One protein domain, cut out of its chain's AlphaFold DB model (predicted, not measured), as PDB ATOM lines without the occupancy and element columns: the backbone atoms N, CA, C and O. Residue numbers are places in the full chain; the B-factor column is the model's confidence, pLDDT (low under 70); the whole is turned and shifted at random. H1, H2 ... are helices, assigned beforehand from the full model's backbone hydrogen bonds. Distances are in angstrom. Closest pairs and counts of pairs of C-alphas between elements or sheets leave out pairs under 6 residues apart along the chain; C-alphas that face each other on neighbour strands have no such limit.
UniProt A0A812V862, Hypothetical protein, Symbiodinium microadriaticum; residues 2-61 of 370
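Overview. This is residues 2 to 61 of the 370 residues of the protein "Hypothetical protein" of Symbiodinium microadriaticum (UniProt A0A812V862). What does the domain look like? A long helix, H3, sticks out with its residues 43 to 60 as a free arm from a small, loose body. At the other end of H3, the short helix H2 makes a corner with it, and H1, about perpendicular to H3, comes close to it with its last residue, Leu 12. What is it made of? The printed part has 60 residues with three named helices, in the order H1, H2, H3, and no named strand: the class is all helix. How compact is it? It is loose, with a radius of gyration of the C-alphas of 14.9 A, and flat, spanning 45 by 32 by 13 A.

Arrangement. What does H3, residues 34 to 60, touch? With residues 34 to 37 alone it only just touches H2, residues 25 to 31, with 3 pairs of C-alphas within 8 A. They touch only at the corner by their link, and the closest C-alphas, those of Phe 31 and His 37, are 5.5 A apart. Their lines stand at a steep tilt of 62 degrees, the same way. Where is H1, residues 2 to 12? It is close to H3 but not clearly touching: the closest C-alphas, those of Leu 12 and Ile 38, are 6.4 A apart. The two lines are only just about perpendicular, at 70.2 degrees. H1 and H2 are apart. What do the backbones show? In H1, H2 and H3 every O i to N i+4 pair is within hydrogen-bond range.

Along the chain. Where does H3 run? From C-alpha 34 at (-6.683, 20.540, 28.912) to C-alpha 60 at (21.760, -2.942, 40.436), it measures 38.6 A. How long are the others? H1 begins with C-alpha 2 at (8.020, 27.331, 46.620) and measures 15.3 A, and H2 measures 10.1 A.

Size, cuts and confidence. How far does it reach? The two C-alphas farthest apart, those of Val 25 and Gln 61, are 46.2 A apart. How is it linked? The link from H1 to H2, residues 13 to 24, is long, and that from H2 to H3 is tight; the printed part has no cut. How confident is the model? The mean pLDDT of the printed part is 90.0, and no printed residue is under 70.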
ATOM      1  N   VAL A   2       8.846  26.469  47.504       73.50
ATOM      2  CA  VAL A   2       8.020  27.331  46.620       73.50
ATOM      3  C   VAL A   2       8.479  27.322  45.152       73.50
ATOM      4  O   VAL A   2       7.694  26.979  44.278       73.50
ATOM      5  N   PHE A   3       9.774  27.538  44.885       72.69
ATOM      6  CA  PHE A   3      10.328  27.502  43.519       72.69
ATOM      7  C   PHE A   3      10.070  26.187  42.767       72.69
ATOM      8  O   PHE A   3       9.807  26.193  41.568       72.69
ATOM      9  N   MET A   4      10.109  25.052  43.471       73.50
ATOM     10  CA  MET A   4       9.871  23.742  42.861       73.50
ATOM     11  C   MET A   4       8.396  23.565  42.485       73.50
ATOM     12  O   MET A   4       8.092  23.014  41.429       73.50
ATOM     13  N   MET A   5       7.480  24.067  43.321       81.25
ATOM     14  CA  MET A   5       6.051  24.091  43.003       81.25
ATOM     15  C   MET A   5       5.756  24.990  41.803       81.25
ATOM     16  O   MET A   5       4.993  24.579  40.934       81.25
ATOM     17  N   ASP A   6       6.380  26.164  41.707       84.12
ATOM     18  CA  ASP A   6       6.168  27.066  40.570       84.12
ATOM     19  C   ASP A   6       6.759  26.516  39.267       84.12
ATOM     20  O   ASP A   6       6.119  26.602  38.216       84.12
ATOM     21  N   ALA A   7       7.917  25.854  39.328       80.50
ATOM     22  CA  ALA A   7       8.487  25.146  38.185       80.50
ATOM     23  C   ALA A   7       7.581  23.990  37.722       80.50
ATOM     24  O   ALA A   7       7.291  23.874  36.528       80.50
ATOM     25  N   MET A   8       7.062  23.177  38.653       82.50
ATOM     26  CA  MET A   8       6.107  22.109  38.332       82.50
ATOM     27  C   MET A   8       4.810  22.661  37.739       82.50
ATOM     28  O   MET A   8       4.332  22.162  36.720       82.50
ATOM     29  N   ARG A   9       4.260  23.720  38.339       88.50
ATOM     30  CA  ARG A   9       3.056  24.410  37.867       88.50
ATOM     31  C   ARG A   9       3.262  24.939  36.448       88.50
ATOM     32  O   ARG A   9       2.437  24.679  35.573       88.50
ATOM     33  N   SER A  10       4.391  25.594  36.186       88.00
ATOM     34  CA  SER A  10       4.758  26.094  34.857       88.00
ATOM     35  C   SER A  10       4.917  24.961  33.834       88.00
ATOM     36  O   SER A  10       4.332  25.016  32.748       88.00
ATOM     37  N   GLY A  11       5.608  23.873  34.194       85.06
ATOM     38  CA  GLY A  11       5.808  22.704  33.327       85.06
ATOM     39  C   GLY A  11       4.511  21.957  32.981       85.06
ATOM     40  O   GLY A  11       4.305  21.522  31.836       85.06
ATOM     41  N   LEU A  12       3.588  21.870  33.944       89.69
ATOM     42  CA  LEU A  12       2.240  21.326  33.755       89.69
ATOM     43  C   LEU A  12       1.283  22.321  33.079       89.69
ATOM     44  O   LEU A  12       0.204  21.921  32.648       89.69
ATOM     45  N   ARG A  13       1.702  23.581  32.892       90.81
ATOM     46  CA  ARG A  13       0.883  24.703  32.403       90.81
ATOM     47  C   ARG A  13      -0.370  24.916  33.257       90.81
ATOM     48  O   ARG A  13      -1.446  25.163  32.725       90.81
ATOM     49  N   LEU A  14      -0.221  24.822  34.568       94.31
ATOM     50  CA  LEU A  14      -1.249  25.172  35.540       94.31
ATOM     51  C   LEU A  14      -1.177  26.683  35.841       94.31
ATOM     52  O   LEU A  14      -0.105  27.292  35.800       94.31
ATOM     53  N   GLY A  15      -2.321  27.311  36.082       93.50
ATOM     54  CA  GLY A  15      -2.442  28.663  36.612       93.50
ATOM     55  C   GLY A  15      -2.067  28.716  38.093       93.50
ATOM     56  O   GLY A  15      -1.811  27.688  38.731       93.50
ATOM     57  N   ASN A  16      -2.012  29.921  38.658       92.81
ATOM     58  CA  ASN A  16      -1.708  30.108  40.085       92.81
ATOM     59  C   ASN A  16      -2.798  29.503  40.988       92.81
ATOM     60  O   ASN A  16      -2.497  28.984  42.060       92.81
ATOM     61  N   ASP A  17      -4.030  29.497  40.491       93.19
ATOM     62  CA  ASP A  17      -5.229  28.855  41.033       93.19
ATOM     63  C   ASP A  17      -5.253  27.325  40.848       93.19
ATOM     64  O   ASP A  17      -6.125  26.648  41.385       93.19
ATOM     65  N   GLY A  18      -4.301  26.763  40.096       91.06
ATOM     66  CA  GLY A  18      -4.289  25.347  39.740       91.06
ATOM     67  C   GLY A  18      -5.229  24.987  38.587       91.06
ATOM     68  O   GLY A  18      -5.354  23.802  38.282       91.06
ATOM     69  N   SER A  19      -5.855  25.961  37.912       94.44
ATOM     70  CA  SER A  19      -6.633  25.679  36.704       94.44
ATOM     71  C   SER A  19      -5.704  25.432  35.507       94.44
ATOM     72  O   SER A  19      -4.617  26.008  35.416       94.44
ATOM     73  N   PRO A  20      -6.053  24.537  34.573       94.94
ATOM     74  CA  PRO A  20      -5.219  24.282  33.409       94.94
ATOM     75  C   PRO A  20      -5.244  25.476  32.444       94.94
ATOM     76  O   PRO A  20      -6.307  25.967  32.066       94.94
ATOM     77  N   ARG A  21      -4.073  25.924  31.978       94.75
ATOM     78  CA  ARG A  21      -3.988  26.970  30.949       94.75
ATOM     79  C   ARG A  21      -4.602  26.488  29.627       94.75
ATOM     80  O   ARG A  21      -4.487  25.302  29.297       94.75
ATOM     81  N   PRO A  22      -5.178  27.400  28.822       95.81
ATOM     82  CA  PRO A  22      -5.747  27.049  27.527       95.81
ATOM     83  C   PRO A  22      -4.704  26.388  26.613       95.81
ATOM     84  O   PRO A  22      -3.528  26.771  26.566       95.81
ATOM     85  N   LEU A  23      -5.144  25.353  25.896       95.69
ATOM     86  CA  LEU A  23      -4.309  24.591  24.970       95.69
ATOM     87  C   LEU A  23      -4.024  25.396  23.699       95.69
ATOM     88  O   LEU A  23      -4.851  26.181  23.243       95.69
ATOM     89  N   THR A  24      -2.870  25.154  23.074       95.81
ATOM     90  CA  THR A  24      -2.642  25.636  21.702       95.81
ATOM     91  C   THR A  24      -3.505  24.844  20.722       95.81
ATOM     92  O   THR A  24      -3.816  23.686  20.986       95.81
ATOM     93  N   VAL A  25      -3.838  25.411  19.558       96.50
ATOM     94  CA  VAL A  25      -4.695  24.753  18.542       96.50
ATOM     95  C   VAL A  25      -4.212  23.334  18.204       96.50
ATOM     96  O   VAL A  25      -5.002  22.392  18.151       96.50
ATOM     97  N   ARG A  26      -2.893  23.143  18.075       96.69
ATOM     98  CA  ARG A  26      -2.287  21.821  17.842       96.69
ATOM     99  C   ARG A  26      -2.516  20.850  19.005       96.69
ATOM    100  O   ARG A  26      -2.805  19.681  18.774       96.69
ATOM    101  N   GLN A  27      -2.368  21.314  20.245       96.44
ATOM    102  CA  GLN A  27      -2.615  20.493  21.435       96.44
ATOM    103  C   GLN A  27      -4.105  20.192  21.604       96.44
ATOM    104  O   GLN A  27      -4.466  19.084  21.975       96.44
ATOM    105  N   TRP A  28      -4.968  21.153  21.287       97.31
ATOM    106  CA  TRP A  28      -6.409  20.967  21.316       97.31
ATOM    107  C   TRP A  28      -6.854  19.886  20.324       97.31
ATOM    108  O   TRP A  28      -7.593  18.988  20.710       97.31
ATOM    109  N   CYS A  29      -6.309  19.877  19.105       97.69
ATOM    110  CA  CYS A  29      -6.584  18.830  18.114       97.69
ATOM    111  C   CYS A  29      -6.143  17.424  18.581       97.69
ATOM    112  O   CYS A  29      -6.850  16.446  18.364       97.69
ATOM    113  N   LEU A  30      -4.998  17.317  19.267       97.19
ATOM    114  CA  LEU A  30      -4.463  16.034  19.746       97.19
ATOM    115  C   LEU A  30      -5.159  15.502  21.008       97.19
ATOM    116  O   LEU A  30      -5.358  14.297  21.134       97.19
ATOM    117  N   PHE A  31      -5.484  16.377  21.963       97.44
ATOM    118  CA  PHE A  31      -5.932  15.972  23.302       97.44
ATOM    119  C   PHE A  31      -7.412  16.272  23.573       97.44
ATOM    120  O   PHE A  31      -7.999  15.679  24.479       97.44
ATOM    121  N   GLY A  32      -8.028  17.179  22.816       97.88
ATOM    122  CA  GLY A  32      -9.419  17.616  22.959       97.88
ATOM    123  C   GLY A  32      -9.682  18.509  24.175       97.88
ATOM    124  O   GLY A  32     -10.338  19.538  24.043       97.88
ATOM    125  N   SER A  33      -9.162  18.157  25.357       97.12
ATOM    126  CA  SER A  33      -9.327  18.940  26.589       97.12
ATOM    127  C   SER A  33      -8.010  19.152  27.353       97.12
ATOM    128  O   SER A  33      -7.110  18.305  27.278       97.12
ATOM    129  N   PRO A  34      -7.872  20.267  28.103       96.25
ATOM    130  CA  PRO A  34      -6.683  20.540  28.912       96.25
ATOM    131  C   PRO A  34      -6.386  19.439  29.940       96.25
ATOM    132  O   PRO A  34      -5.234  19.032  30.084       96.25
ATOM    133  N   ASP A  35      -7.424  18.880  30.568       95.75
ATOM    134  CA  ASP A  35      -7.283  17.806  31.558       95.75
ATOM    135  C   ASP A  35      -6.685  16.535  30.952       95.75
ATOM    136  O   ASP A  35      -5.804  15.912  31.543       95.75
ATOM    137  N   LYS A  36      -7.110  16.168  29.734       96.19
ATOM    138  CA  LYS A  36      -6.555  15.015  29.010       96.19
ATOM    139  C   LYS A  36      -5.079  15.222  28.679       96.19
ATOM    140  O   LYS A  36      -4.305  14.274  28.772       96.19
ATOM    141  N   HIS A  37      -4.677  16.445  28.336       95.06
ATOM    142  CA  HIS A  37      -3.276  16.773  28.074       95.06
ATOM    143  C   HIS A  37      -2.413  16.691  29.343       95.06
ATOM    144  O   HIS A  37      -1.320  16.126  29.299       95.06
ATOM    145  N   ILE A  38      -2.899  17.209  30.475       94.06
ATOM    146  CA  ILE A  38      -2.190  17.108  31.761       94.06
ATOM    147  C   ILE A  38      -2.101  15.651  32.204       94.06
ATOM    148  O   ILE A  38      -1.012  15.189  32.540       94.06
ATOM    149  N   LYS A  39      -3.210  14.907  32.135       95.25
ATOM    150  CA  LYS A  39      -3.235  13.476  32.446       95.25
ATOM    151  C   LYS A  39      -2.229  12.710  31.591       95.25
ATOM    152  O   LYS A  39      -1.402  11.993  32.136       95.25
ATOM    153  N   TRP A  40      -2.221  12.942  30.277       95.56
ATOM    154  CA  TRP A  40      -1.247  12.330  29.374       95.56
ATOM    155  C   TRP A  40       0.199  12.676  29.746       95.56
ATOM    156  O   TRP A  40       1.053  11.795  29.734       95.56
ATOM    157  N   LYS A  41       0.492  13.932  30.113       91.81
ATOM    158  CA  LYS A  41       1.835  14.330  30.567       91.81
ATOM    159  C   LYS A  41       2.252  13.604  31.846       91.81
ATOM    160  O   LYS A  41       3.384  13.138  31.922       91.81
ATOM    161  N   VAL A  42       1.359  13.512  32.830       91.81
ATOM    162  CA  VAL A  42       1.625  12.820  34.099       91.81
ATOM    163  C   VAL A  42       1.805  11.322  33.871       91.81
ATOM    164  O   VAL A  42       2.766  10.745  34.371       91.81
ATOM    165  N   ASP A  43       0.930  10.699  33.082       95.50
ATOM    166  CA  ASP A  43       1.008   9.275  32.755       95.50
ATOM    167  C   ASP A  43       2.287   8.962  31.968       95.50
ATOM    168  O   ASP A  43       2.963   7.975  32.250       95.50
ATOM    169  N   LYS A  44       2.681   9.845  31.042       92.38
ATOM    170  CA  LYS A  44       3.947   9.741  30.315       92.38
ATOM    171  C   LYS A  44       5.155   9.858  31.247       92.38
ATOM    172  O   LYS A  44       6.039   9.011  31.176       92.38
ATOM    173  N   ALA A  45       5.180  10.852  32.135       85.56
ATOM    174  CA  ALA A  45       6.267  11.023  33.100       85.56
ATOM    175  C   ALA A  45       6.373   9.823  34.057       85.56
ATOM    176  O   ALA A  45       7.471   9.367  34.366       85.56
ATOM    177  N   ARG A  46       5.234   9.258  34.481       90.94
ATOM    178  CA  ARG A  46       5.197   8.018  35.271       90.94
ATOM    179  C   ARG A  46       5.757   6.836  34.491       90.94
ATOM    180  O   ARG A  46       6.612   6.143  35.022       90.94
ATOM    181  N   ALA A  47       5.325   6.634  33.247       92.00
ATOM    182  CA  ALA A  47       5.828   5.550  32.408       92.00
ATOM    183  C   ALA A  47       7.345   5.663  32.172       92.00
ATOM    184  O   ALA A  47       8.063   4.675  32.302       92.00
ATOM    185  N   GLU A  48       7.848   6.869  31.891       86.00
ATOM    186  CA  GLU A  48       9.284   7.134  31.733       86.00
ATOM    187  C   GLU A  48      10.056   6.878  33.037       86.00
ATOM    188  O   GLU A  48      11.101   6.225  33.014       86.00
ATOM    189  N   SER A  49       9.516   7.303  34.183       84.69
ATOM    190  CA  SER A  49      10.088   7.018  35.503       84.69
ATOM    191  C   SER A  49      10.122   5.519  35.808       84.69
ATOM    192  O   SER A  49      11.145   5.030  36.278       84.69
ATOM    193  N   THR A  50       9.062   4.766  35.501       90.38
ATOM    194  CA  THR A  50       9.038   3.310  35.701       90.38
ATOM    195  C   THR A  50      10.100   2.619  34.854       90.38
ATOM    196  O   THR A  50      10.833   1.789  35.380       90.38
ATOM    197  N   VAL A  51      10.260   3.015  33.587       87.62
ATOM    198  CA  VAL A  51      11.323   2.485  32.715       87.62
ATOM    199  C   VAL A  51      12.713   2.812  33.265       87.62
ATOM    200  O   VAL A  51      13.627   1.997  33.157       87.62
ATOM    201  N   LEU A  52      12.901   3.995  33.853       83.88
ATOM    202  CA  LEU A  52      14.173   4.368  34.472       83.88
ATOM    203  C   LEU A  52      14.469   3.560  35.724       83.88
ATOM    204  O   LEU A  52      15.585   3.070  35.866       83.88
ATOM    205  N   VAL A  53      13.476   3.394  36.595       87.19
ATOM    206  CA  VAL A  53      13.594   2.571  37.800       87.19
ATOM    207  C   VAL A  53      13.869   1.123  37.419       87.19
ATOM    208  O   VAL A  53      14.750   0.516  38.008       87.19
ATOM    209  N   GLU A  54      13.198   0.583  36.404       89.00
ATOM    210  CA  GLU A  54      13.431  -0.778  35.920       89.00
ATOM    211  C   GLU A  54      14.846  -0.951  35.350       89.00
ATOM    212  O   GLU A  54      15.518  -1.930  35.667       89.00
ATOM    213  N   LYS A  55      15.349   0.021  34.575       83.75
ATOM    214  CA  LYS A  55      16.733   0.011  34.070       83.75
ATOM    215  C   LYS A  55      17.763   0.120  35.190       83.75
ATOM    216  O   LYS A  55      18.726  -0.638  35.203       83.75
ATOM    217  N   ALA A  56      17.557   1.053  36.117       83.31
ATOM    218  CA  ALA A  56      18.415   1.244  37.281       83.31
ATOM    219  C   ALA A  56      18.431  -0.016  38.160       83.31
ATOM    220  O   ALA A  56      19.487  -0.486  38.571       83.31
ATOM    221  N   TRP A  57      17.261  -0.614  38.381       86.38
ATOM    222  CA  TRP A  57      17.110  -1.834  39.162       86.38
ATOM    223  C   TRP A  57      17.754  -3.041  38.474       86.38
ATOM    224  O   TRP A  57      18.494  -3.785  39.114       86.38
ATOM    225  N   GLY A  58      17.544  -3.207  37.165       83.56
ATOM    226  CA  GLY A  58      18.165  -4.272  36.377       83.56
ATOM    227  C   GLY A  58      19.695  -4.224  36.411       83.56
ATOM    228  O   GLY A  58      20.331  -5.270  36.503       83.56
ATOM    229  N   LEU A  59      20.279  -3.022  36.416       80.06
ATOM    230  CA  LEU A  59      21.723  -2.823  36.585       80.06
ATOM    231  C   LEU A  59      22.180  -3.115  38.021       80.06
ATOM    232  O   LEU A  59      23.180  -3.797  38.222       80.06
ATOM    233  N   SER A  60      21.413  -2.693  39.029       80.44
ATOM    234  CA  SER A  60      21.760  -2.942  40.436       80.44
ATOM    235  C   SER A  60      21.837  -4.432  40.807       80.44
ATOM    236  O   SER A  60      22.572  -4.807  41.717       80.44
ATOM    237  N   GLN A  61      21.116  -5.304  40.091       84.50
ATOM    238  CA  GLN A  61      21.140  -6.751  40.329       84.50
ATOM    239  C   GLN A  61      22.380  -7.456  39.758       84.50
ATOM    240  O   GLN A  61      22.641  -8.603  40.118       84.50
TER     241      GLN A  61